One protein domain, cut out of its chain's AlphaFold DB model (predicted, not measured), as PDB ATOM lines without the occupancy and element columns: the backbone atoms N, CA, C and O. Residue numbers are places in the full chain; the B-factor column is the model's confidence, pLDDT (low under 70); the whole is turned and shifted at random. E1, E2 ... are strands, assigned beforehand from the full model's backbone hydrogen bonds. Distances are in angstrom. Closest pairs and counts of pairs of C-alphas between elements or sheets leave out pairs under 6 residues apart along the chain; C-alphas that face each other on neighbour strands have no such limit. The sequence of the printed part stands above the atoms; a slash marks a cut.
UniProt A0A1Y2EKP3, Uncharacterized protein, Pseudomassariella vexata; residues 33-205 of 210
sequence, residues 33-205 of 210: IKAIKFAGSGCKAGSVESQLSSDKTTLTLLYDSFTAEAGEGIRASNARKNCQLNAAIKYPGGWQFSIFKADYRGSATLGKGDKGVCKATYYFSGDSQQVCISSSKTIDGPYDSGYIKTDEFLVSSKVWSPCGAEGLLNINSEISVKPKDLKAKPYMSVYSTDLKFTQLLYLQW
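What this domain is: This is residues 33 to 205 of the 210 residues of an uncharacterized protein of Pseudomassariella vexata (UniProt A0A1Y2EKP3). Two twisted sheets lie face to face as an elongated sandwich, E1 E5 E10 E7 E8 on one side and E2 E3 E4 E6 E9 E11 on the other, with the long strands running along its length and loops at both ends. It is a jelly roll, one long hairpin wound over both sheets in four nested antiparallel pairs: E4 with E11, E5 with E10, E6 with E9, E7 with E8. The printed part has 173 residues with no named helix and eleven named strands, E1 to E11 in chain order, and its class is all strand. The first sheet has the order E1 - E5 - E10 - E7 - E8, all antiparallel; the second is branched at E11, and its neighbour pairs are antiparallel. The whole is compact, with a radius of gyration of the C-alphas of 17.1 A and spans of 57 by 33 by 29 A.

Where its parts are: E1, residues 33 to 39, begins at C-alpha 33 (277.097, 303.286, 209.562). E2 is residues 48 to 52, E3 58 to 63 and E4 67 to 69. E5, residues 80 to 90, is 32.3 A long. E6, residues 101 to 110, bends by 52 degrees at residue 107. E7, residues 115 to 124, is 30.0 A long, and E8 is residues 132 to 140. E9, residues 143 to 152, bends by 67 degrees at residue 146. E10, residues 166 to 178, is the longest at 39.1 A. E11, residues 187 to 196, ends at C-alpha 196 (267.267, 303.578, 211.633).

How they stand to each other: The facing parts of the two sheets are 9.4 A apart centre to centre, their strands at 16 degrees. In the first sheet E1 is an edge strand, with N 37 and O 86 of E5 2.9 A apart. E5 and E10 have N 85 and O 171 at 2.8 A, E10 and E7 have N 174 and O 119 at 2.7 A, and the hairpin E7 and E8 has N 120 and O 135 at 2.8 A. In the branched sheet E2 and E3 form a hairpin, with N 51 and O 60 at 2.8 A. E3, with N 61 and O 193 at 2.8 A, and E4, with N 68 and O 188 at 2.8 A, lie on one side of E11; E6, with N 103 and O 194 at 2.9 A, lies on the other side. E9 is an edge strand beside E6, with N 104 and O 149 at 2.8 A. Between the sheets, the closest C-alphas of E4 and E10 are those of Ala 68 and Ser 176, 5.6 A apart.

The domain as a whole: The C-alphas of Gly 94 and Lys 183 are the two farthest apart, 56.5 A. The printed part has no cut. The link E9 to E10, residues 153 to 165, is long. Mean pLDDT of the printed part is 86.1; residues 94 to 95, 98 to 99, 128 to 130, 154 to 159 and 197 to 205 are under 70.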
ATOM      1  N   ILE A  33     276.656 302.020 210.144       87.44
ATOM      2  CA  ILE A  33     277.097 303.286 209.562       87.44
ATOM      3  C   ILE A  33     278.557 303.522 209.958       87.44
ATOM      4  O   ILE A  33     278.914 303.522 211.137       87.44
ATOM      5  N   LYS A  34     279.418 303.729 208.962       90.94
ATOM      6  CA  LYS A  34     280.843 304.022 209.151       90.94
ATOM      7  C   LYS A  34     281.139 305.509 209.212       90.94
ATOM      8  O   LYS A  34     281.951 305.941 210.021       90.94
ATOM      9  N   ALA A  35     280.533 306.259 208.306       91.38
ATOM     10  CA  ALA A  35     280.776 307.678 208.138       91.38
ATOM     11  C   ALA A  35     279.582 308.316 207.438       91.38
ATOM     12  O   ALA A  35     278.858 307.648 206.696       91.38
ATOM     13  N   ILE A  36     279.423 309.616 207.643       91.50
ATOM     14  CA  ILE A  36     278.403 310.414 206.981       91.50
ATOM     15  C   ILE A  36     279.012 311.702 206.446       91.50
ATOM     16  O   ILE A  36     279.979 312.230 206.997       91.50
ATOM     17  N   LYS A  37     278.427 312.205 205.370       93.31
ATOM     18  CA  LYS A  37     278.641 313.557 204.864       93.31
ATOM     19  C   LYS A  37     277.296 314.124 204.464       93.31
ATOM     20  O   LYS A  37     276.439 313.379 204.000       93.31
ATOM     21  N   PHE A  38     277.123 315.425 204.617       92.00
ATOM     22  CA  PHE A  38     275.915 316.100 204.178       92.00
ATOM     23  C   PHE A  38     276.249 317.433 203.520       92.00
ATOM     24  O   PHE A  38     277.240 318.081 203.857       92.00
ATOM     25  N   ALA A  39     275.429 317.815 202.551       94.38
ATOM     26  CA  ALA A  39     275.507 319.098 201.877       94.38
ATOM     27  C   ALA A  39     274.142 319.464 201.299       94.38
ATOM     28  O   ALA A  39     273.397 318.613 200.818       94.38
ATOM     29  N   GLY A  40     273.809 320.746 201.292       94.62
ATOM     30  CA  GLY A  40     272.583 321.204 200.659       94.62
ATOM     31  C   GLY A  40     272.168 322.580 201.131       94.62
ATOM     32  O   GLY A  40     272.757 323.172 202.033       94.62
ATOM     33  N   SER A  41     271.117 323.095 200.506       95.38
ATOM     34  CA  SER A  41     270.572 324.407 200.849       95.38
ATOM     35  C   SER A  41     269.903 324.443 202.231       95.38
ATOM     36  O   SER A  41     269.826 325.523 202.816       95.38
ATOM     37  N   GLY A  42     269.449 323.290 202.736       93.81
ATOM     38  CA  GLY A  42     268.866 323.087 204.067       93.81
ATOM     39  C   GLY A  42     269.800 322.430 205.091       93.81
ATOM     40  O   GLY A  42     269.450 322.359 206.261       93.81
ATOM     41  N   CYS A  43     270.988 321.976 204.685       93.62
ATOM     42  CA  CYS A  43     272.024 321.461 205.586       93.62
ATOM     43  C   CYS A  43     273.398 321.970 205.155       93.62
ATOM     44  O   CYS A  43     274.187 321.290 204.493       93.62
ATOM     45  N   LYS A  44     273.656 323.235 205.473       91.56
ATOM     46  CA  LYS A  44     274.941 323.867 205.186       91.56
ATOM     47  C   LYS A  44     275.993 323.350 206.167       91.56
ATOM     48  O   LYS A  44     275.676 322.804 207.222       91.56
ATOM     49  N   ALA A  45     277.263 323.531 205.817       87.62
ATOM     50  CA  ALA A  45     278.354 323.196 206.725       87.62
ATOM     51  C   ALA A  45     278.164 323.926 208.068       87.62
ATOM     52  O   ALA A  45     277.963 325.139 208.085       87.62
ATOM     53  N   GLY A  46     278.196 323.169 209.166       87.75
ATOM     54  CA  GLY A  46     277.998 323.689 210.520       87.75
ATOM     55  C   GLY A  46     276.544 323.919 210.945       87.75
ATOM     56  O   GLY A  46     276.348 324.385 212.055       87.75
ATOM     57  N   SER A  47     275.539 323.598 210.115       89.56
ATOM     58  CA  SER A  47     274.113 323.758 210.464       89.56
ATOM     59  C   SER A  47     273.410 322.444 210.823       89.56
ATOM     60  O   SER A  47     272.176 322.382 210.802       89.56
ATOM     61  N   VAL A  48     274.180 321.365 210.985       92.69
ATOM     62  CA  VAL A  48     273.667 320.032 211.303       92.69
ATOM     63  C   VAL A  48     274.557 319.384 212.344       92.69
ATOM     64  O   VAL A  48     275.759 319.217 212.123       92.69
ATOM     65  N   GLU A  49     273.940 318.971 213.441       93.25
ATOM     66  CA  GLU A  49     274.545 318.095 214.432       93.25
ATOM     67  C   GLU A  49     274.140 316.648 214.142       93.25
ATOM     68  O   GLU A  49     273.013 316.363 213.735       93.25
ATOM     69  N   SER A  50     275.071 315.715 214.328       89.88
ATOM     70  CA  SER A  50     274.834 314.297 214.068       89.88
ATOM     71  C   SER A  50     275.211 313.444 215.265       89.88
ATOM     72  O   SER A  50     276.331 313.547 215.765       89.88
ATOM     73  N   GLN A  51     274.327 312.528 215.644       91.25
ATOM     74  CA  GLN A  51     274.561 311.548 216.695       91.25
ATOM     75  C   GLN A  51     274.366 310.136 216.143       91.25
ATOM     76  O   GLN A  51     273.320 309.809 215.588       91.25
ATOM     77  N   LEU A  52     275.385 309.293 216.301       89.44
ATOM     78  CA  LEU A  52     275.336 307.883 215.928       89.44
ATOM     79  C   LEU A  52     275.189 307.033 217.195       89.44
ATOM     80  O   LEU A  52     275.933 307.229 218.156       89.44
ATOM     81  N   SER A  53     274.253 306.086 217.194       88.44
ATOM     82  CA  SER A  53     274.071 305.139 218.297       88.44
ATOM     83  C   SER A  53     275.321 304.278 218.523       88.44
ATOM     84  O   SER A  53     276.132 304.068 217.618       88.44
ATOM     85  N   SER A  54     275.478 303.737 219.734       87.62
ATOM     86  CA  SER A  54     276.645 302.924 220.117       87.62
ATOM     87  C   SER A  54     276.824 301.668 219.256       87.62
ATOM     88  O   SER A  54     277.950 301.285 218.940       87.62
ATOM     89  N   ASP A  55     275.718 301.062 218.822       83.62
ATOM     90  CA  ASP A  55     275.674 299.917 217.907       83.62
ATOM     91  C   ASP A  55     275.822 300.309 216.421       83.62
ATOM     92  O   ASP A  55     275.897 299.441 215.552       83.62
ATOM     93  N   LYS A  56     275.899 301.615 216.122       86.25
ATOM     94  CA  LYS A  56     276.046 302.207 214.783       86.25
ATOM     95  C   LYS A  56     274.910 301.880 213.812       86.25
ATOM     96  O   LYS A  56     275.113 301.922 212.595       86.25
ATOM     97  N   THR A  57     273.727 301.568 214.330       82.81
ATOM     98  CA  THR A  57     272.540 301.244 213.526       82.81
ATOM     99  C   THR A  57     271.586 302.425 213.368       82.81
ATOM    100  O   THR A  57     270.773 302.435 212.446       82.81
ATOM    101  N   THR A  58     271.677 303.436 214.232       85.75
ATOM    102  CA  THR A  58     270.762 304.582 214.253       85.75
ATOM    103  C   THR A  58     271.543 305.883 214.167       85.75
ATOM    104  O   THR A  58     272.426 306.132 214.986       85.75
ATOM    105  N   LEU A  59     271.217 306.711 213.178       89.75
ATOM    106  CA  LEU A  59     271.740 308.062 213.022       89.75
ATOM    107  C   LEU A  59     270.626 309.069 213.274       89.75
ATOM    108  O   LEU A  59     269.629 309.063 212.559       89.75
ATOM    109  N   THR A  60     270.848 309.982 214.205       91.75
ATOM    110  CA  THR A  60     270.007 311.162 214.399       91.75
ATOM    111  C   THR A  60     270.735 312.384 213.853       91.75
ATOM    112  O   THR A  60     271.908 312.605 214.155       91.75
ATOM    113  N   LEU A  61     270.044 313.166 213.029       92.38
ATOM    114  CA  LEU A  61     270.493 314.455 212.512       92.38
ATOM    115  C   LEU A  61     269.592 315.548 213.075       92.38
ATOM    116  O   LEU A  61     268.373 315.466 212.923       92.38
ATOM    117  N   LEU A  62     270.183 316.569 213.683       93.19
ATOM    118  CA  LEU A  62     269.499 317.770 214.156       93.19
ATOM    119  C   LEU A  62     269.871 318.932 213.242       93.19
ATOM    120  O   LEU A  62     271.044 319.100 212.921       93.19
ATOM    121  N   TYR A  63     268.884 319.705 212.794       93.12
ATOM    122  CA  TYR A  63     269.077 320.769 211.809       93.12
ATOM    123  C   TYR A  63     268.763 322.135 212.409       93.12
ATOM    124  O   TYR A  63     267.653 322.355 212.890       93.12
ATOM    125  N   ASP A  64     269.684 323.079 212.238       89.56
ATOM    126  CA  ASP A  64     269.474 324.472 212.648       89.56
ATOM    127  C   ASP A  64     268.757 325.295 211.568       89.56
ATOM    128  O   ASP A  64     268.100 326.292 211.861       89.56
ATOM    129  N   SER A  65     268.905 324.913 210.292       86.75
ATOM    130  CA  SER A  65     268.492 325.756 209.159       86.75
ATOM    131  C   SER A  65     267.863 324.999 207.984       86.75
ATOM    132  O   SER A  65     268.078 325.365 206.822       86.75
ATOM    133  N   PHE A  66     267.098 323.935 208.250       96.19
ATOM    134  CA  PHE A  66     266.370 323.216 207.202       96.19
ATOM    135  C   PHE A  66     264.929 323.727 207.079       96.19
ATOM    136  O   PHE A  66     263.972 323.106 207.543       96.19
ATOM    137  N   THR A  67     264.792 324.883 206.430       96.75
ATOM    138  CA  THR A  67     263.553 325.674 206.421       96.75
ATOM    139  C   THR A  67     263.186 326.181 205.032       96.75
ATOM    140  O   THR A  67     264.012 326.781 204.345       96.75
ATOM    141  N   ALA A  68     261.935 325.964 204.625       97.75
ATOM    142  CA  ALA A  68     261.365 326.466 203.384       97.75
ATOM    143  C   ALA A  68     260.263 327.489 203.666       97.75
ATOM    144  O   ALA A  68     259.378 327.267 204.488       97.75
ATOM    145  N   GLU A  69     260.315 328.598 202.940       97.12
ATOM    146  CA  GLU A  69     259.419 329.740 203.088       97.12
ATOM    147  C   GLU A  69     259.179 330.393 201.723       97.12
ATOM    148  O   GLU A  69     260.045 330.382 200.844       97.12
ATOM    149  N   ALA A  70     257.999 330.969 201.529       96.94
ATOM    150  CA  ALA A  70     257.656 331.711 200.321       96.94
ATOM    151  C   ALA A  70     256.772 332.910 200.666       96.94
ATOM    152  O   ALA A  70     256.214 332.967 201.755       96.94
ATOM    153  N   GLY A  71     256.649 333.857 199.736       93.25
ATOM    154  CA  GLY A  71     255.810 335.046 199.883       93.25
ATOM    155  C   GLY A  71     256.503 336.312 199.388       93.25
ATOM    156  O   GLY A  71     257.659 336.289 198.962       93.25
ATOM    157  N   GLU A  72     255.790 337.432 199.436       92.25
ATOM    158  CA  GLU A  72     256.323 338.743 199.064       92.25
ATOM    159  C   GLU A  72     257.584 339.102 199.873       92.25
ATOM    160  O   GLU A  72     257.616 338.986 201.102       92.25
ATOM    161  N   GLY A  73     258.638 339.524 199.167       89.81
ATOM    162  CA  GLY A  73     259.946 339.850 199.748       89.81
ATOM    163  C   GLY A  73     260.851 338.644 200.033       89.81
ATOM    164  O   GLY A  73     262.022 338.834 200.359       89.81
ATOM    165  N   ILE A  74     260.363 337.410 199.869       93.12
ATOM    166  CA  ILE A  74     261.150 336.184 200.054       93.12
ATOM    167  C   ILE A  74     261.698 335.718 198.701       93.12
ATOM    168  O   ILE A  74     260.984 335.633 197.701       93.12
ATOM    169  N   ARG A  75     262.995 335.385 198.650       93.56
ATOM    170  CA  ARG A  75     263.625 334.869 197.424       93.56
ATOM    171  C   ARG A  75     262.983 333.541 197.030       93.56
ATOM    172  O   ARG A  75     262.891 332.640 197.857       93.56
ATOM    173  N   ALA A  76     262.669 333.356 195.746       91.25
ATOM    174  CA  ALA A  76     262.073 332.112 195.240       91.25
ATOM    175  C   ALA A  76     262.886 330.845 195.598       91.25
ATOM    176  O   ALA A  76     262.319 329.780 195.822       91.25
ATOM    177  N   SER A  77     264.211 330.962 195.740       93.69
ATOM    178  CA  SER A  77     265.103 329.884 196.198       93.69
ATOM    179  C   SER A  77     264.910 329.458 197.664       93.69
ATOM    180  O   SER A  77     265.567 328.521 198.120       93.69
ATOM    181  N   ASN A  78     264.091 330.163 198.445       96.12
ATOM    182  CA  ASN A  78     263.709 329.757 199.799       96.12
ATOM    183  C   ASN A  78     262.453 328.886 199.816       96.12
ATOM    184  O   ASN A  78     262.276 328.141 200.773       96.12
ATOM    185  N   ALA A  79     261.660 328.872 198.740       96.88
ATOM    186  CA  ALA A  79     260.442 328.065 198.666       96.88
ATOM    187  C   ALA A  79     260.721 326.554 198.648       96.88
ATOM    188  O   ALA A  79     259.814 325.753 198.853       96.88
ATOM    189  N   ARG A  80     261.972 326.154 198.395       97.38
ATOM    190  CA  ARG A  80     262.422 324.764 198.363       97.38
ATOM    191  C   ARG A  80     263.830 324.667 198.932       97.38
ATOM    192  O   ARG A  80     264.726 325.367 198.461       97.38
ATOM    193  N   LYS A  81     264.030 323.783 199.905       97.38
ATOM    194  CA  LYS A  81     265.345 323.430 200.449       97.38
ATOM    195  C   LYS A  81     265.566 321.940 200.352       97.38
ATOM    196  O   LYS A  81     264.623 321.162 200.450       97.38
ATOM    197  N   ASN A  82     266.825 321.554 200.233       97.25
ATOM    198  CA  ASN A  82     267.227 320.162 200.240       97.25
ATOM    199  C   ASN A  82     268.419 319.915 201.165       97.25
ATOM    200  O   ASN A  82     269.234 320.807 201.409       97.25
ATOM    201  N   CYS A  83     268.535 318.672 201.606       96.44
ATOM    202  CA  CYS A  83     269.714 318.134 202.239       96.44
ATOM    203  C   CYS A  83     270.089 316.806 201.583       96.44
ATOM    204  O   CYS A  83     269.307 315.857 201.610       96.44
ATOM    205  N   GLN A  84     271.284 316.750 201.003       95.75
ATOM    206  CA  GLN A  84     271.880 315.526 200.499       95.75
ATOM    207  C   GLN A  84     272.737 314.914 201.601       95.75
ATOM    208  O   GLN A  84     273.764 315.480 201.958       95.75
ATOM    209  N   LEU A  85     272.342 313.747 202.095       92.50
ATOM    210  CA  LEU A  85     273.143 312.898 202.967       92.50
ATOM    211  C   LEU A  85     273.802 311.792 202.139       92.50
ATOM    212  O   LEU A  85     273.166 311.163 201.289       92.50
ATOM    213  N   ASN A  86     275.069 311.524 202.425       92.69
ATOM    214  CA  ASN A  86     275.823 310.376 201.948       92.69
ATOM    215  C   ASN A  86     276.279 309.581 203.175       92.69
ATOM    216  O   ASN A  86     277.070 310.079 203.974       92.69
ATOM    217  N   ALA A  87     275.794 308.355 203.326       90.06
ATOM    218  CA  ALA A  87     276.153 307.460 204.416       90.06
ATOM    219  C   ALA A  87     276.971 306.281 203.879       90.06
ATOM    220  O   ALA A  87     276.520 305.537 203.006       90.06
ATOM    221  N   ALA A  88     278.178 306.103 204.410       91.25
ATOM    222  CA  ALA A  88     278.982 304.917 204.162       91.25
ATOM    223  C   ALA A  88     278.502 303.792 205.079       91.25
ATOM    224  O   ALA A  88     278.590 303.910 206.303       91.25
ATOM    225  N   ILE A  89     277.998 302.714 204.489       86.75
ATOM    226  CA  ILE A  89     277.419 301.579 205.203       86.75
ATOM    227  C   ILE A  89     278.310 300.355 205.010       86.75
ATOM    228  O   ILE A  89     278.699 300.040 203.886       86.75
ATOM    229  N   LYS A  90     278.611 299.650 206.101       86.19
ATOM    230  CA  LYS A  90     279.216 298.313 206.088       86.19
ATOM    231  C   LYS A  90     278.127 297.274 206.325       86.19
ATOM    232  O   LYS A  90     277.272 297.505 207.172       86.19
ATOM    233  N   TYR A  91     278.178 296.154 205.615       81.75
ATOM    234  CA  TYR A  91     277.239 295.035 205.743       81.75
ATOM    235  C   TYR A  91     277.938 293.691 205.470       81.75
ATOM    236  O   TYR A  91     279.049 293.680 204.932       81.75
ATOM    237  N   PRO A  92     277.345 292.548 205.870       76.81
ATOM    238  CA  PRO A  92     277.930 291.235 205.616       76.81
ATOM    239  C   PRO A  92     278.159 290.976 204.121       76.81
ATOM    240  O   PRO A  92     277.267 291.190 203.303       76.81
ATOM    241  N   GLY A  93     279.355 290.489 203.777       71.94
ATOM    242  CA  GLY A  93     279.725 290.158 202.402       71.94
ATOM    243  C   GLY A  93     278.876 289.031 201.808       71.94
ATOM    244  O   GLY A  93     278.515 288.091 202.513       71.94
ATOM    245  N   GLY A  94     278.597 289.111 200.503       66.62
ATOM    246  CA  GLY A  94     277.801 288.111 199.771       66.62
ATOM    247  C   GLY A  94     276.296 288.382 199.761       66.62
ATOM    248  O   GLY A  94     275.533 287.586 199.214       66.62
ATOM    249  N   TRP A  95     275.884 289.521 200.321       67.12
ATOM    250  CA  TRP A  95     274.492 289.847 200.578       67.12
ATOM    251  C   TRP A  95     274.165 291.308 200.262       67.12
ATOM    252  O   TRP A  95     275.041 292.173 200.277       67.12
ATOM    253  N   GLN A  96     272.885 291.580 200.003       70.19
ATOM    254  CA  GLN A  96     272.351 292.927 199.792       70.19
ATOM    255  C   GLN A  96     271.365 293.289 200.910       70.19
ATOM    256  O   GLN A  96     270.673 292.415 201.432       70.19
ATOM    257  N   PHE A  97     271.267 294.575 201.250       70.69
ATOM    258  CA  PHE A  97     270.269 295.092 202.190       70.69
ATOM    259  C   PHE A  97     269.454 296.236 201.568       70.69
ATOM    260  O   PHE A  97     269.909 296.904 200.636       70.69
ATOM    261  N   SER A  98     268.257 296.463 202.113       67.88
ATOM    262  CA  SER A  98     267.401 297.616 201.811       67.88
ATOM    263  C   SER A  98     267.235 298.484 203.061       67.88
ATOM    264  O   SER A  98     267.358 298.015 204.193       67.88
ATOM    265  N   ILE A  99     266.968 299.770 202.849       65.31
ATOM    266  CA  ILE A  99     266.701 300.763 203.896       65.31
ATOM    267  C   ILE A  99     265.432 300.361 204.642       65.31
ATOM    268  O   ILE A  99     264.507 299.860 204.011       65.31
ATOM    269  N   PHE A 100     265.380 300.578 205.957       71.31
ATOM    270  CA  PHE A 100     264.230 300.168 206.759       71.31
ATOM    271  C   PHE A 100     263.320 301.339 207.122       71.31
ATOM    272  O   PHE A 100     262.161 301.350 206.707       71.31
ATOM    273  N   LYS A 101     263.840 302.325 207.865       83.31
ATOM    274  CA  LYS A 101     263.017 303.416 208.384       83.31
ATOM    275  C   LYS A 101     263.750 304.753 208.455       83.31
ATOM    276  O   LYS A 101     264.901 304.811 208.891       83.31
ATOM    277  N   ALA A 102     263.057 305.819 208.074       88.56
ATOM    278  CA  ALA A 102     263.486 307.194 208.292       88.56
ATOM    279  C   ALA A 102     262.314 308.040 208.800       88.56
ATOM    280  O   ALA A 102     261.287 308.134 208.128       88.56
ATOM    281  N   ASP A 103     262.482 308.682 209.952       91.81
ATOM    282  CA  ASP A 103     261.498 309.600 210.519       91.81
ATOM    283  C   ASP A 103     261.988 311.042 210.373       91.81
ATOM    284  O   ASP A 103     263.034 311.413 210.896       91.81
ATOM    285  N   TYR A 104     261.211 311.869 209.679       94.69
ATOM    286  CA  TYR A 104     261.444 313.304 209.529       94.69
ATOM    287  C   TYR A 104     260.473 314.064 210.424       94.69
ATOM    288  O   TYR A 104     259.253 313.957 210.251       94.69
ATOM    289  N   ARG A 105     261.010 314.844 211.362       96.81
ATOM    290  CA  ARG A 105     260.245 315.623 212.338       96.81
ATOM    291  C   ARG A 105     260.389 317.107 212.040       96.81
ATOM    292  O   ARG A 105     261.495 317.615 211.850       96.81
ATOM    293  N   GLY A 106     259.256 317.791 211.985       96.44
ATOM    294  CA  GLY A 106     259.190 319.167 211.526       96.44
ATOM    295  C   GLY A 106     257.953 319.899 212.009       96.44
ATOM    296  O   GLY A 106     257.138 319.358 212.759       96.44
ATOM    297  N   SER A 107     257.807 321.136 211.556       97.69
ATOM    298  CA  SER A 107     256.588 321.929 211.712       97.69
ATOM    299  C   SER A 107     256.244 322.628 210.407       97.69
ATOM    300  O   SER A 107     257.112 322.847 209.557       97.69
ATOM    301  N   ALA A 108     254.971 322.956 210.231       98.19
ATOM    302  CA  ALA A 108     254.520 323.758 209.108       98.19
ATOM    303  C   ALA A 108     253.430 324.730 209.553       98.19
ATOM    304  O   ALA A 108     252.574 324.370 210.361       98.19
ATOM    305  N   THR A 109     253.461 325.920 208.965       98.31
ATOM    306  CA  THR A 109     252.436 326.955 209.098       98.31
ATOM    307  C   THR A 109     252.003 327.327 207.685       98.31
ATOM    308  O   THR A 109     252.771 327.889 206.905       98.31
ATOM    309  N   LEU A 110     250.789 326.930 207.318       98.44
ATOM    310  CA  LEU A 110     250.233 327.001 205.972       98.44
ATOM    311  C   LEU A 110     248.857 327.661 206.042       98.44
ATOM    312  O   LEU A 110     247.980 327.204 206.779       98.44
ATOM    313  N   GLY A 111     248.648 328.716 205.257       97.94
ATOM    314  CA  GLY A 111     247.347 329.350 205.093       97.94
ATOM    315  C   GLY A 111     246.407 328.518 204.220       97.94
ATOM    316  O   GLY A 111     246.796 327.549 203.568       97.94
ATOM    317  N   LYS A 112     245.126 328.895 204.178       97.69
ATOM    318  CA  LYS A 112     244.127 328.200 203.352       97.69
ATOM    319  C   LYS A 112     244.535 328.197 201.872       97.69
ATOM    320  O   LYS A 112     244.535 329.245 201.228       97.69
ATOM    321  N   GLY A 113     244.759 327.003 201.321       96.88
ATOM    322  CA  GLY A 113     245.161 326.785 199.926       96.88
ATOM    323  C   GLY A 113     246.673 326.782 199.680       96.88
ATOM    324  O   GLY A 113     247.082 326.508 198.552       96.88
ATOM    325  N   ASP A 114     247.486 327.040 200.705       98.06
ATOM    326  CA  ASP A 114     248.922 326.779 200.652       98.06
ATOM    327  C   ASP A 114     249.183 325.266 200.742       98.06
ATOM    328  O   ASP A 114     248.404 324.516 201.339       98.06
ATOM    329  N   LYS A 115     250.307 324.811 200.178       98.19
ATOM    330  CA  LYS A 115     250.797 323.428 200.312       98.19
ATOM    331  C   LYS A 115     252.208 323.400 200.868       98.19
ATOM    332  O   LYS A 115     253.068 324.137 200.396       98.19
ATOM    333  N   GLY A 116     252.465 322.471 201.779       98.19
ATOM    334  CA  GLY A 116     253.801 322.030 202.167       98.19
ATOM    335  C   GLY A 116     254.056 320.612 201.664       98.19
ATOM    336  O   GLY A 116     253.155 319.773 201.669       98.19
ATOM    337  N   VAL A 117     255.278 320.319 201.232       98.50
ATOM    338  CA  VAL A 117     255.691 318.973 200.822       98.50
ATOM    339  C   VAL A 117     257.024 318.651 201.467       98.50
ATOM    340  O   VAL A 117     257.998 319.361 201.237       98.50
ATOM    341  N   CYS A 118     257.077 317.545 202.204       97.69
ATOM    342  CA  CYS A 118     258.312 316.924 202.663       97.69
ATOM    343  C   CYS A 118     258.539 315.644 201.851       97.69
ATOM    344  O   CYS A 118     257.712 314.733 201.883       97.69
ATOM    345  N   LYS A 119     259.634 315.569 201.098       96.19
ATOM    346  CA  LYS A 119     259.989 314.457 200.210       96.19
ATOM    347  C   LYS A 119     261.378 313.938 200.563       96.19
ATOM    348  O   LYS A 119     262.249 314.708 200.936       96.19
ATOM    349  N   ALA A 120     261.598 312.641 200.413       93.62
ATOM    350  CA  ALA A 120     262.928 312.059 200.453       93.62
ATOM    351  C   ALA A 120     263.107 311.072 199.302       93.62
ATOM    352  O   ALA A 120     262.170 310.351 198.954       93.62
ATOM    353  N   THR A 121     264.298 311.059 198.712       92.00
ATOM    354  CA  THR A 121     264.699 310.137 197.647       92.00
ATOM    355  C   THR A 121     265.948 309.381 198.074       92.00
ATOM    356  O   THR A 121     266.912 309.990 198.532       92.00
ATOM    357  N   TYR A 122     265.939 308.065 197.893       89.25
ATOM    358  CA  TYR A 122     266.961 307.144 198.375       89.25
ATOM    359  C   TYR A 122     267.537 306.328 197.223       89.25
ATOM    360  O   TYR A 122     266.778 305.837 196.385       89.25
ATOM    361  N   TYR A 123     268.860 306.182 197.183       87.31
ATOM    362  CA  TYR A 123     269.572 305.453 196.129       87.31
ATOM    363  C   TYR A 123     270.990 305.071 196.572       87.31
ATOM    364  O   TYR A 123     271.603 305.771 197.379       87.31
ATOM    365  N   PHE A 124     271.545 303.986 196.031       85.69
ATOM    366  CA  PHE A 124     272.940 303.605 196.276       85.69
ATOM    367  C   PHE A 124     273.862 304.129 195.174       85.69
ATOM    368  O   PHE A 124     273.508 304.149 193.998       85.69
ATOM    369  N   SER A 125     275.066 304.559 195.551       86.31
ATOM    370  CA  SER A 125     276.102 304.904 194.571       86.31
ATOM    371  C   SER A 125     276.623 303.646 193.883       86.31
ATOM    372  O   SER A 125     276.741 302.598 194.517       86.31
ATOM    373  N   GLY A 126     276.992 303.768 192.608       76.12
ATOM    374  CA  GLY A 126     277.530 302.651 191.827       76.12
ATOM    375  C   GLY A 126     276.467 301.711 191.257       76.12
ATOM    376  O   GLY A 126     276.824 300.762 190.566       76.12
ATOM    377  N   ASP A 127     275.180 301.982 191.492       71.00
ATOM    378  CA  ASP A 127     274.102 301.309 190.772       71.00
ATOM    379  C   ASP A 127     274.020 301.836 189.330       71.00
ATOM    380  O   ASP A 127     273.677 302.996 189.085       71.00
ATOM    381  N   SER A 128     274.340 300.969 188.367       61.06
ATOM    382  CA  SER A 128     274.302 301.286 186.938       61.06
ATOM    383  C   SER A 128     272.883 301.482 186.404       61.06
ATOM    384  O   SER A 128     272.710 302.145 185.383       61.06
ATOM    385  N   GLN A 129     271.867 300.954 187.092       67.12
ATOM    386  CA  GLN A 129     270.462 301.104 186.712       67.12
ATOM    387  C   GLN A 129     269.805 302.355 187.308       67.12
ATOM    388  O   GLN A 129     268.638 302.618 187.020       67.12
ATOM    389  N   GLN A 130     270.550 303.143 188.098       67.75
ATOM    390  CA  GLN A 130     270.079 304.379 188.734       67.75
ATOM    391  C   GLN A 130     268.779 304.185 189.532       67.75
ATOM    392  O   GLN A 130     267.918 305.072 189.573       67.75
ATOM    393  N   VAL A 131     268.603 303.019 190.161       76.88
ATOM    394  CA  VAL A 131     267.369 302.707 190.871       76.88
ATOM    395  C   VAL A 131     267.280 303.596 192.103       76.88
ATOM    396  O   VAL A 131     268.160 303.627 192.965       76.88
ATOM    397  N   CYS A 132     266.174 304.327 192.198       80.00
ATOM    398  CA  CYS A 132     265.862 305.154 193.348       80.00
ATOM    399  C   CYS A 132     264.429 304.908 193.812       80.00
ATOM    400  O   CYS A 132     263.561 304.477 193.050       80.00
ATOM    401  N   ILE A 133     264.175 305.199 195.083       82.50
ATOM    402  CA  ILE A 133     262.837 305.187 195.666       82.50
ATOM    403  C   ILE A 133     262.577 306.529 196.326       82.50
ATOM    404  O   ILE A 133     263.482 307.135 196.894       82.50
ATOM    405  N   SER A 134     261.350 307.032 196.214       86.75
ATOM    406  CA  SER A 134     260.955 308.299 196.824       86.75
ATOM    407  C   SER A 134     259.720 308.123 197.693       86.75
ATOM    408  O   SER A 134     258.798 307.411 197.311       86.75
ATOM    409  N   SER A 135     259.689 308.825 198.820       89.69
ATOM    410  CA  SER A 135     258.524 308.948 199.695       89.69
ATOM    411  C   SER A 135     258.234 310.421 199.954       89.69
ATOM    412  O   SER A 135     259.153 311.233 200.090       89.69
ATOM    413  N   SER A 136     256.957 310.790 200.017       94.00
ATOM    414  CA  SER A 136     256.521 312.173 200.205       94.00
ATOM    415  C   SER A 136     255.314 312.280 201.123       94.00
ATOM    416  O   SER A 136     254.378 311.493 201.010       94.00
ATOM    417  N   LYS A 137     255.300 313.318 201.960       96.44
ATOM    418  CA  LYS A 137     254.139 313.773 202.722       96.44
ATOM    419  C   LYS A 137     253.756 315.166 202.244       96.44
ATOM    420  O   LYS A 137     254.561 316.091 202.340       96.44
ATOM    421  N   THR A 138     252.531 315.295 201.754       98.06
ATOM    422  CA  THR A 138     251.920 316.583 201.417       98.06
ATOM    423  C   THR A 138     251.037 317.020 202.578       98.06
ATOM    424  O   THR A 138     250.305 316.202 203.134       98.06
ATOM    425  N   ILE A 139     251.124 318.292 202.946       98.19
ATOM    426  CA  ILE A 139     250.292 318.930 203.963       98.19
ATOM    427  C   ILE A 139     249.570 320.090 203.283       98.19
ATOM    428  O   ILE A 139     250.205 320.958 202.684       98.19
ATOM    429  N   ASP A 140     248.245 320.071 203.349       98.25
ATOM    430  CA  ASP A 140     247.380 321.119 202.823       98.25
ATOM    431  C   ASP A 140     246.988 322.082 203.944       98.25
ATOM    432  O   ASP A 140     246.656 321.651 205.048       98.25
ATOM    433  N   GLY A 141     247.031 323.387 203.669       96.88
ATOM    434  CA  GLY A 141     246.560 324.392 204.613       96.88
ATOM    435  C   GLY A 141     245.023 324.512 204.646       96.88
ATOM    436  O   GLY A 141     244.353 324.218 203.649       96.88
ATOM    437  N   PRO A 142     244.429 325.017 205.743       97.75
ATOM    438  CA  PRO A 142     245.100 325.619 206.891       97.75
ATOM    439  C   PRO A 142     245.741 324.573 207.813       97.75
ATOM    440  O   PRO A 142     245.114 323.577 208.166       97.75
ATOM    441  N   TYR A 143     246.987 324.813 208.209       98.31
ATOM    442  CA  TYR A 143     247.744 323.926 209.086       98.31
ATOM    443  C   TYR A 143     248.751 324.744 209.888       98.31
ATOM    444  O   TYR A 143     249.473 325.542 209.303       98.31
ATOM    445  N   ASP A 144     248.807 324.549 211.199       98.00
ATOM    446  CA  ASP A 144     249.778 325.218 212.068       98.00
ATOM    447  C   ASP A 144     250.145 324.282 213.222       98.00
ATOM    448  O   ASP A 144     249.522 324.282 214.284       98.00
ATOM    449  N   SER A 145     251.045 323.336 212.951       98.00
ATOM    450  CA  SER A 145     251.406 322.298 213.919       98.00
ATOM    451  C   SER A 145     252.709 321.577 213.568       98.00
ATOM    452  O   SER A 145     253.337 321.811 212.529       98.00
ATOM    453  N   GLY A 146     253.117 320.671 214.457       97.31
ATOM    454  CA  GLY A 146     254.200 319.723 214.227       97.31
ATOM    455  C   GLY A 146     253.745 318.533 213.379       97.31
ATOM    456  O   GLY A 146     252.636 318.025 213.541       97.31
ATOM    457  N   TYR A 147     254.627 318.043 212.510       96.50
ATOM    458  CA  TYR A 147     254.390 316.847 211.710       96.50
ATOM    459  C   TYR A 147     255.527 315.835 211.849       96.50
ATOM    460  O   TYR A 147     256.687 316.174 212.084       96.50
ATOM    461  N   ILE A 148     255.170 314.572 211.623       95.44
ATOM    462  CA  ILE A 148     256.119 313.485 211.396       95.44
ATOM    463  C   ILE A 148     255.820 312.891 210.022       95.44
ATOM    464  O   ILE A 148     254.658 312.619 209.685       95.44
ATOM    465  N   LYS A 149     256.859 312.731 209.207       93.88
ATOM    466  CA  LYS A 149     256.837 311.917 207.992       93.88
ATOM    467  C   LYS A 149     257.700 310.690 208.249       93.88
ATOM    468  O   LYS A 149     258.900 310.828 208.454       93.88
ATOM    469  N   THR A 150     257.079 309.524 208.203       92.00
ATOM    470  CA  THR A 150     257.747 308.237 208.370       92.00
ATOM    471  C   THR A 150     257.853 307.562 207.016       92.00
ATOM    472  O   THR A 150     256.841 307.339 206.351       92.00
ATOM    473  N   ASP A 151     259.078 307.246 206.621       87.00
ATOM    474  CA  ASP A 151     259.365 306.414 205.465       87.00
ATOM    475  C   ASP A 151     259.680 305.018 205.963       87.00
ATOM    476  O   ASP A 151     260.647 304.831 206.694       87.00
ATOM    477  N   GLU A 152     258.867 304.055 205.552       81.81
ATOM    478  CA  GLU A 152     259.077 302.639 205.816       81.81
ATOM    479  C   GLU A 152     259.089 301.908 204.478       81.81
ATOM    480  O   GLU A 152     258.152 302.013 203.682       81.81
ATOM    481  N   PHE A 153     260.176 301.193 204.201       72.69
ATOM    482  CA  PHE A 153     260.310 300.439 202.962       72.69
ATOM    483  C   PHE A 153     260.030 298.967 203.223       72.69
ATOM    484  O   PHE A 153     260.625 298.342 204.102       72.69
ATOM    485  N   LEU A 154     259.117 298.409 202.430       59.88
ATOM    486  CA  LEU A 154     258.859 296.977 202.437       59.88
ATOM    487  C   LEU A 154     260.079 296.214 201.914       59.88
ATOM    488  O   LEU A 154     260.868 296.721 201.117       59.88
ATOM    489  N   VAL A 155     260.170 294.947 202.311       50.62
ATOM    490  CA  VAL A 155     261.210 293.994 201.888       50.62
ATOM    491  C   VAL A 155     261.297 293.858 200.354       50.62
ATOM    492  O   VAL A 155     262.348 293.522 199.825       50.62
ATOM    493  N   SER A 156     260.223 294.187 199.627       53.00
ATOM    494  CA  SER A 156     260.152 294.219 198.159       53.00
ATOM    495  C   SER A 156     260.647 295.525 197.510       53.00
ATOM    496  O   SER A 156     260.444 295.732 196.310       53.00
ATOM    497  N   SER A 157     261.274 296.422 198.279       59.22
ATOM    498  CA  SER A 157     261.940 297.628 197.773       59.22
ATOM    499  C   SER A 157     262.848 297.300 196.583       59.22
ATOM    500  O   SER A 157     263.568 296.305 196.586       59.22
ATOM    501  N   LYS A 158     262.820 298.135 195.538       63.94
ATOM    502  CA  LYS A 158     263.675 297.963 194.351       63.94
ATOM    503  C   LYS A 158     265.106 298.467 194.561       63.94
ATOM    504  O   LYS A 158     265.972 298.149 193.754       63.94
ATOM    505  N   VAL A 159     265.357 299.246 195.614       69.38
ATOM    506  CA  VAL A 159     266.667 299.849 195.885       69.38
ATOM    507  C   VAL A 159     267.457 298.939 196.820       69.38
ATOM    508  O   VAL A 159     267.170 298.872 198.015       69.38
ATOM    509  N   TRP A 160     268.460 298.262 196.263       70.94
ATOM    510  CA  TRP A 160     269.336 297.330 196.973       70.94
ATOM    511  C   TRP A 160     270.768 297.845 197.000       70.94
ATOM    512  O   TRP A 160     271.235 298.452 196.036       70.94
ATOM    513  N   SER A 161     271.486 297.572 198.090       70.56
ATOM    514  CA  SER A 161     272.926 297.827 198.139       70.56
ATOM    515  C   SER A 161     273.655 297.027 197.052       70.56
ATOM    516  O   SER A 161     273.229 295.912 196.735       70.56
ATOM    517  N   PRO A 162     274.774 297.523 196.497       72.50
ATOM    518  CA  PRO A 162     275.579 296.728 195.580       72.50
ATOM    519  C   PRO A 162     276.099 295.458 196.265       72.50
ATOM    520  O   PRO A 162     276.187 295.366 197.493       72.50
ATOM    521  N   CYS A 163     276.471 294.466 195.465       73.62
ATOM    522  CA  CYS A 163     277.164 293.294 195.977       73.62
ATOM    523  C   CYS A 163     278.543 293.667 196.522       73.62
ATOM    524  O   CYS A 163     279.305 294.375 195.870       73.62
ATOM    525  N   GLY A 164     278.863 293.191 197.724       75.06
ATOM    526  CA  GLY A 164     280.103 293.536 198.413       75.06
ATOM    527  C   GLY A 164     279.925 293.497 199.923       75.06
ATOM    528  O   GLY A 164     279.027 292.826 200.419       75.06
ATOM    529  N   ALA A 165     280.796 294.212 200.633       74.69
ATOM    530  CA  ALA A 165     280.723 294.387 202.085       74.69
ATOM    531  C   ALA A 165     280.545 295.861 202.501       74.69
ATOM    532  O   ALA A 165     280.455 296.169 203.692       74.69
ATOM    533  N   GLU A 166     280.525 296.778 201.528       83.12
ATOM    534  CA  GLU A 166     280.400 298.217 201.735       83.12
ATOM    535  C   GLU A 166     279.599 298.863 200.607       83.12
ATOM    536  O   GLU A 166     279.678 298.445 199.453       83.12
ATOM    537  N   GLY A 167     278.854 299.912 200.947       84.38
ATOM    538  CA  GLY A 167     278.034 300.658 200.005       84.38
ATOM    539  C   GLY A 167     277.828 302.093 200.465       84.38
ATOM    540  O   GLY A 167     277.832 302.394 201.660       84.38
ATOM    541  N   LEU A 168     277.651 302.993 199.500       89.00
ATOM    542  CA  LEU A 168     277.369 304.403 199.756       89.00
ATOM    543  C   LEU A 168     275.886 304.664 199.522       89.00
ATOM    544  O   LEU A 168     275.444 304.740 198.373       89.00
ATOM    545  N   LEU A 169     275.133 304.798 200.609       87.62
ATOM    546  CA  LEU A 169     273.729 305.174 200.566       87.62
ATOM    547  C   LEU A 169     273.597 306.691 200.458       87.62
ATOM    548  O   LEU A 169     274.160 307.433 201.260       87.62
ATOM    549  N   ASN A 170     272.793 307.143 199.510       90.69
ATOM    550  CA  ASN A 170     272.459 308.539 199.319       90.69
ATOM    551  C   ASN A 170     270.995 308.781 199.676       90.69
ATOM    552  O   ASN A 170     270.112 308.026 199.262       90.69
ATOM    553  N   ILE A 171     270.747 309.861 200.411       91.75
ATOM    554  CA  ILE A 171     269.407 310.312 200.785       91.75
ATOM    555  C   ILE A 171     269.311 311.797 200.452       91.75
ATOM    556  O   ILE A 171     270.010 312.606 201.053       91.75
ATOM    557  N   ASN A 172     268.470 312.156 199.486       95.00
ATOM    558  CA  ASN A 172     268.127 313.548 199.213       95.00
ATOM    559  C   ASN A 172     266.785 313.856 199.869       95.00
ATOM    560  O   ASN A 172     265.734 313.467 199.352       95.00
ATOM    561  N   SER A 173     266.824 314.539 201.005       95.25
ATOM    562  CA  SER A 173     265.644 315.031 201.705       95.25
ATOM    563  C   SER A 173     265.331 316.442 201.234       95.25
ATOM    564  O   SER A 173     266.224 317.247 200.987       95.25
ATOM    565  N   GLU A 174     264.056 316.765 201.115       97.44
ATOM    566  CA  GLU A 174     263.590 318.013 200.545       97.44
ATOM    567  C   GLU A 174     262.321 318.475 201.242       97.44
ATOM    568  O   GLU A 174     261.402 317.689 201.477       97.44
ATOM    569  N   ILE A 175     262.255 319.770 201.517       98.12
ATOM    570  CA  ILE A 175     261.013 320.438 201.876       98.12
ATOM    571  C   ILE A 175     260.725 321.550 200.884       98.12
ATOM    572  O   ILE A 175     261.632 322.223 200.386       98.12
ATOM    573  N   SER A 176     259.448 321.748 200.596       98.19
ATOM    574  CA  SER A 176     258.991 322.856 199.774       98.19
ATOM    575  C   SER A 176     257.652 323.379 200.248       98.19
ATOM    576  O   SER A 176     256.831 322.623 200.768       98.19
ATOM    577  N   VAL A 177     257.432 324.668 200.026       98.19
ATOM    578  CA  VAL A 177     256.150 325.326 200.232       98.19
ATOM    579  C   VAL A 177     255.684 325.959 198.929       98.19
ATOM    580  O   VAL A 177     256.472 326.502 198.155       98.19
ATOM    581  N   LYS A 178     254.382 325.886 198.684       97.19
ATOM    582  CA  LYS A 178     253.718 326.532 197.562       97.19
ATOM    583  C   LYS A 178     252.622 327.439 198.116       97.19
ATOM    584  O   LYS A 178     251.627 326.911 198.617       97.19
ATOM    585  N   PRO A 179     252.790 328.766 198.032       96.06
ATOM    586  CA  PRO A 179     251.753 329.691 198.445       96.06
ATOM    587  C   PRO A 179     250.587 329.666 197.450       96.06
ATOM    588  O   PRO A 179     250.786 329.445 196.250       96.06
ATOM    589  N   LYS A 180     249.373 329.921 197.937       95.69
ATOM    590  CA  LYS A 180     248.184 330.111 197.098       95.69
ATOM    591  C   LYS A 180     248.293 331.372 196.235       95.69
ATOM    592  O   LYS A 180     247.863 331.365 195.085       95.69
ATOM    593  N   ASP A 181     248.848 332.441 196.798       92.00
ATOM    594  CA  ASP A 181     249.073 333.730 196.146       92.00
ATOM    595  C   ASP A 181     250.323 334.425 196.715       92.00
ATOM    596  O   ASP A 181     250.922 333.958 197.677       92.00
ATOM    597  N   LEU A 182     250.745 335.542 196.118       84.44
ATOM    598  CA  LEU A 182     251.981 336.232 196.517       84.44
ATOM    599  C   LEU A 182     251.929 336.854 197.924       84.44
ATOM    600  O   LEU A 182     252.983 337.145 198.488       84.44
ATOM    601  N   LYS A 183     250.733 337.061 198.493       89.81
ATOM    602  CA  LYS A 183     250.560 337.639 199.833       89.81
ATOM    603  C   LYS A 183     250.685 336.579 200.925       89.81
ATOM    604  O   LYS A 183     251.024 336.921 202.058       89.81
ATOM    605  N   ALA A 184     250.411 335.315 200.602       93.31
ATOM    606  CA  ALA A 184     250.582 334.200 201.521       93.31
ATOM    607  C   ALA A 184     252.057 334.023 201.915       93.31
ATOM    608  O   ALA A 184     252.967 334.229 201.108       93.31
ATOM    609  N   LYS A 185     252.279 333.624 203.172       95.50
ATOM    610  CA  LYS A 185     253.613 333.408 203.748       95.50
ATOM    611  C   LYS A 185     253.746 332.006 204.347       95.50
ATOM    612  O   LYS A 185     253.864 331.883 205.565       95.50
ATOM    613  N   PRO A 186     253.648 330.938 203.533       97.25
ATOM    614  CA  PRO A 186     253.753 329.583 204.042       97.25
ATOM    615  C   PRO A 186     255.171 329.286 204.520       97.25
ATOM    616  O   PRO A 186     256.158 329.749 203.942       97.25
ATOM    617  N   TYR A 187     255.247 328.440 205.537       97.50
ATOM    618  CA  TYR A 187     256.474 328.018 206.188       97.50
ATOM    619  C   TYR A 187     256.446 326.508 206.441       97.50
ATOM    620  O   TYR A 187     255.421 325.944 206.827       97.50
ATOM    621  N   MET A 188     257.582 325.846 206.245       98.12
ATOM    622  CA  MET A 188     257.798 324.447 206.604       98.12
ATOM    623  C   MET A 188     259.242 324.251 207.061       98.12
ATOM    624  O   MET A 188     260.161 324.854 206.510       98.12
ATOM    625  N   SER A 189     259.456 323.377 208.039       97.19
ATOM    626  CA  SER A 189     260.778 323.059 208.570       97.19
ATOM    627  C   SER A 189     260.943 321.573 208.857       97.19
ATOM    628  O   SER A 189     259.963 320.871 209.095       97.19
ATOM    629  N   VAL A 190     262.192 321.114 208.889       94.81
ATOM    630  CA  VAL A 190     262.599 319.843 209.500       94.81
ATOM    631  C   VAL A 190     263.681 320.168 210.522       94.81
ATOM    632  O   VAL A 190     264.707 320.721 210.157       94.81
ATOM    633  N   TYR A 191     263.465 319.835 211.791       93.94
ATOM    634  CA  TYR A 191     264.450 320.081 212.855       93.94
ATOM    635  C   TYR A 191     265.173 318.802 213.285       93.94
ATOM    636  O   TYR A 191     266.258 318.874 213.851       93.94
ATOM    637  N   SER A 192     264.603 317.624 213.006       91.12
ATOM    638  CA  SER A 192     265.244 316.343 213.298       91.12
ATOM    639  C   SER A 192     264.936 315.293 212.232       91.12
ATOM    640  O   SER A 192     263.843 315.249 211.659       91.12
ATOM    641  N   THR A 193     265.919 314.448 211.938       87.50
ATOM    642  CA  THR A 193     265.756 313.232 211.143       87.50
ATOM    643  C   THR A 193     266.405 312.061 211.859       87.50
ATOM    644  O   THR A 193     267.612 312.071 212.085       87.50
ATOM    645  N   ASP A 194     265.616 311.030 212.135       84.00
ATOM    646  CA  ASP A 194     266.084 309.773 212.705       84.00
ATOM    647  C   ASP A 194     266.133 308.713 211.600       84.00
ATOM    648  O   ASP A 194     265.109 308.324 211.032       84.00
ATOM    649  N   LEU A 195     267.330 308.237 211.273       76.38
ATOM    650  CA  LEU A 195     267.561 307.149 210.331       76.38
ATOM    651  C   LEU A 195     267.895 305.885 211.105       76.38
ATOM    652  O   LEU A 195     268.931 305.811 211.766       76.38
ATOM    653  N   LYS A 196     267.051 304.864 210.977       77.12
ATOM    654  CA  LYS A 196     267.267 303.578 211.633       77.12
ATOM    655  C   LYS A 196     267.529 302.487 210.603       77.12
ATOM    656  O   LYS A 196     266.632 302.044 209.881       77.12
ATOM    657  N   PHE A 197     268.761 301.996 210.594       65.62
ATOM    658  CA  PHE A 197     269.194 300.828 209.839       65.62
ATOM    659  C   PHE A 197     269.043 299.593 210.719       65.62
ATOM    660  O   PHE A 197     269.971 299.173 211.398       65.62
ATOM    661  N   THR A 198     267.850 299.006 210.741       54.59
ATOM    662  CA  THR A 198     267.663 297.716 211.418       54.59
ATOM    663  C   THR A 198     267.885 296.591 210.420       54.59
ATOM    664  O   THR A 198     267.254 296.568 209.365       54.59
ATOM    665  N   GLN A 199     268.742 295.630 210.766       45.22
ATOM    666  CA  GLN A 199     268.728 294.336 210.095       45.22
ATOM    667  C   GLN A 199     267.450 293.613 210.511       45.22
ATOM    668  O   GLN A 199     267.377 293.041 211.597       45.22
ATOM    669  N   LEU A 200     266.414 293.670 209.677       40.19
ATOM    670  CA  LEU A 200     265.260 292.813 209.888       40.19
ATOM    671  C   LEU A 200     265.678 291.365 209.633       40.19
ATOM    672  O   LEU A 200     266.270 291.058 208.600       40.19
ATOM    673  N   LEU A 201     265.289 290.462 210.535       32.06
ATOM    674  CA  LEU A 201     265.358 289.010 210.319       32.06
ATOM    675  C   LEU A 201     264.620 288.572 209.032       32.06
ATOM    676  O   LEU A 201     264.875 287.492 208.514       32.06
ATOM    677  N   TYR A 202     263.735 289.437 208.519       31.42
ATOM    678  CA  TYR A 202     262.992 289.295 207.268       31.42
ATOM    679  C   TYR A 202     263.553 290.139 206.106       31.42
ATOM    680  O   TYR A 202     262.830 290.396 205.148       31.42
ATOM    681  N   LEU A 203     264.809 290.600 206.143       43.94
ATOM    682  CA  LEU A 203     265.478 291.052 204.919       43.94
ATOM    683  C   LEU A 203     265.543 289.846 203.973       43.94
ATOM    684  O   LEU A 203     266.197 288.854 204.288       43.94
ATOM    685  N   GLN A 204     264.846 289.894 202.834       46.00
ATOM    686  CA  GLN A 204     265.129 288.955 201.753       46.00
ATOM    687  C   GLN A 204     266.540 289.243 201.283       46.00
ATOM    688  O   GLN A 204     266.810 290.184 200.542       46.00
ATOM    689  N   TRP A 205     267.454 288.429 201.767       56.09
ATOM    690  CA  TRP A 205     268.809 288.468 201.316       56.09
ATOM    691  C   TRP A 205     268.855 287.903 199.904       56.09
ATOM    692  O   TRP A 205     268.561 286.726 199.683       56.09
TER     693      TRP A 205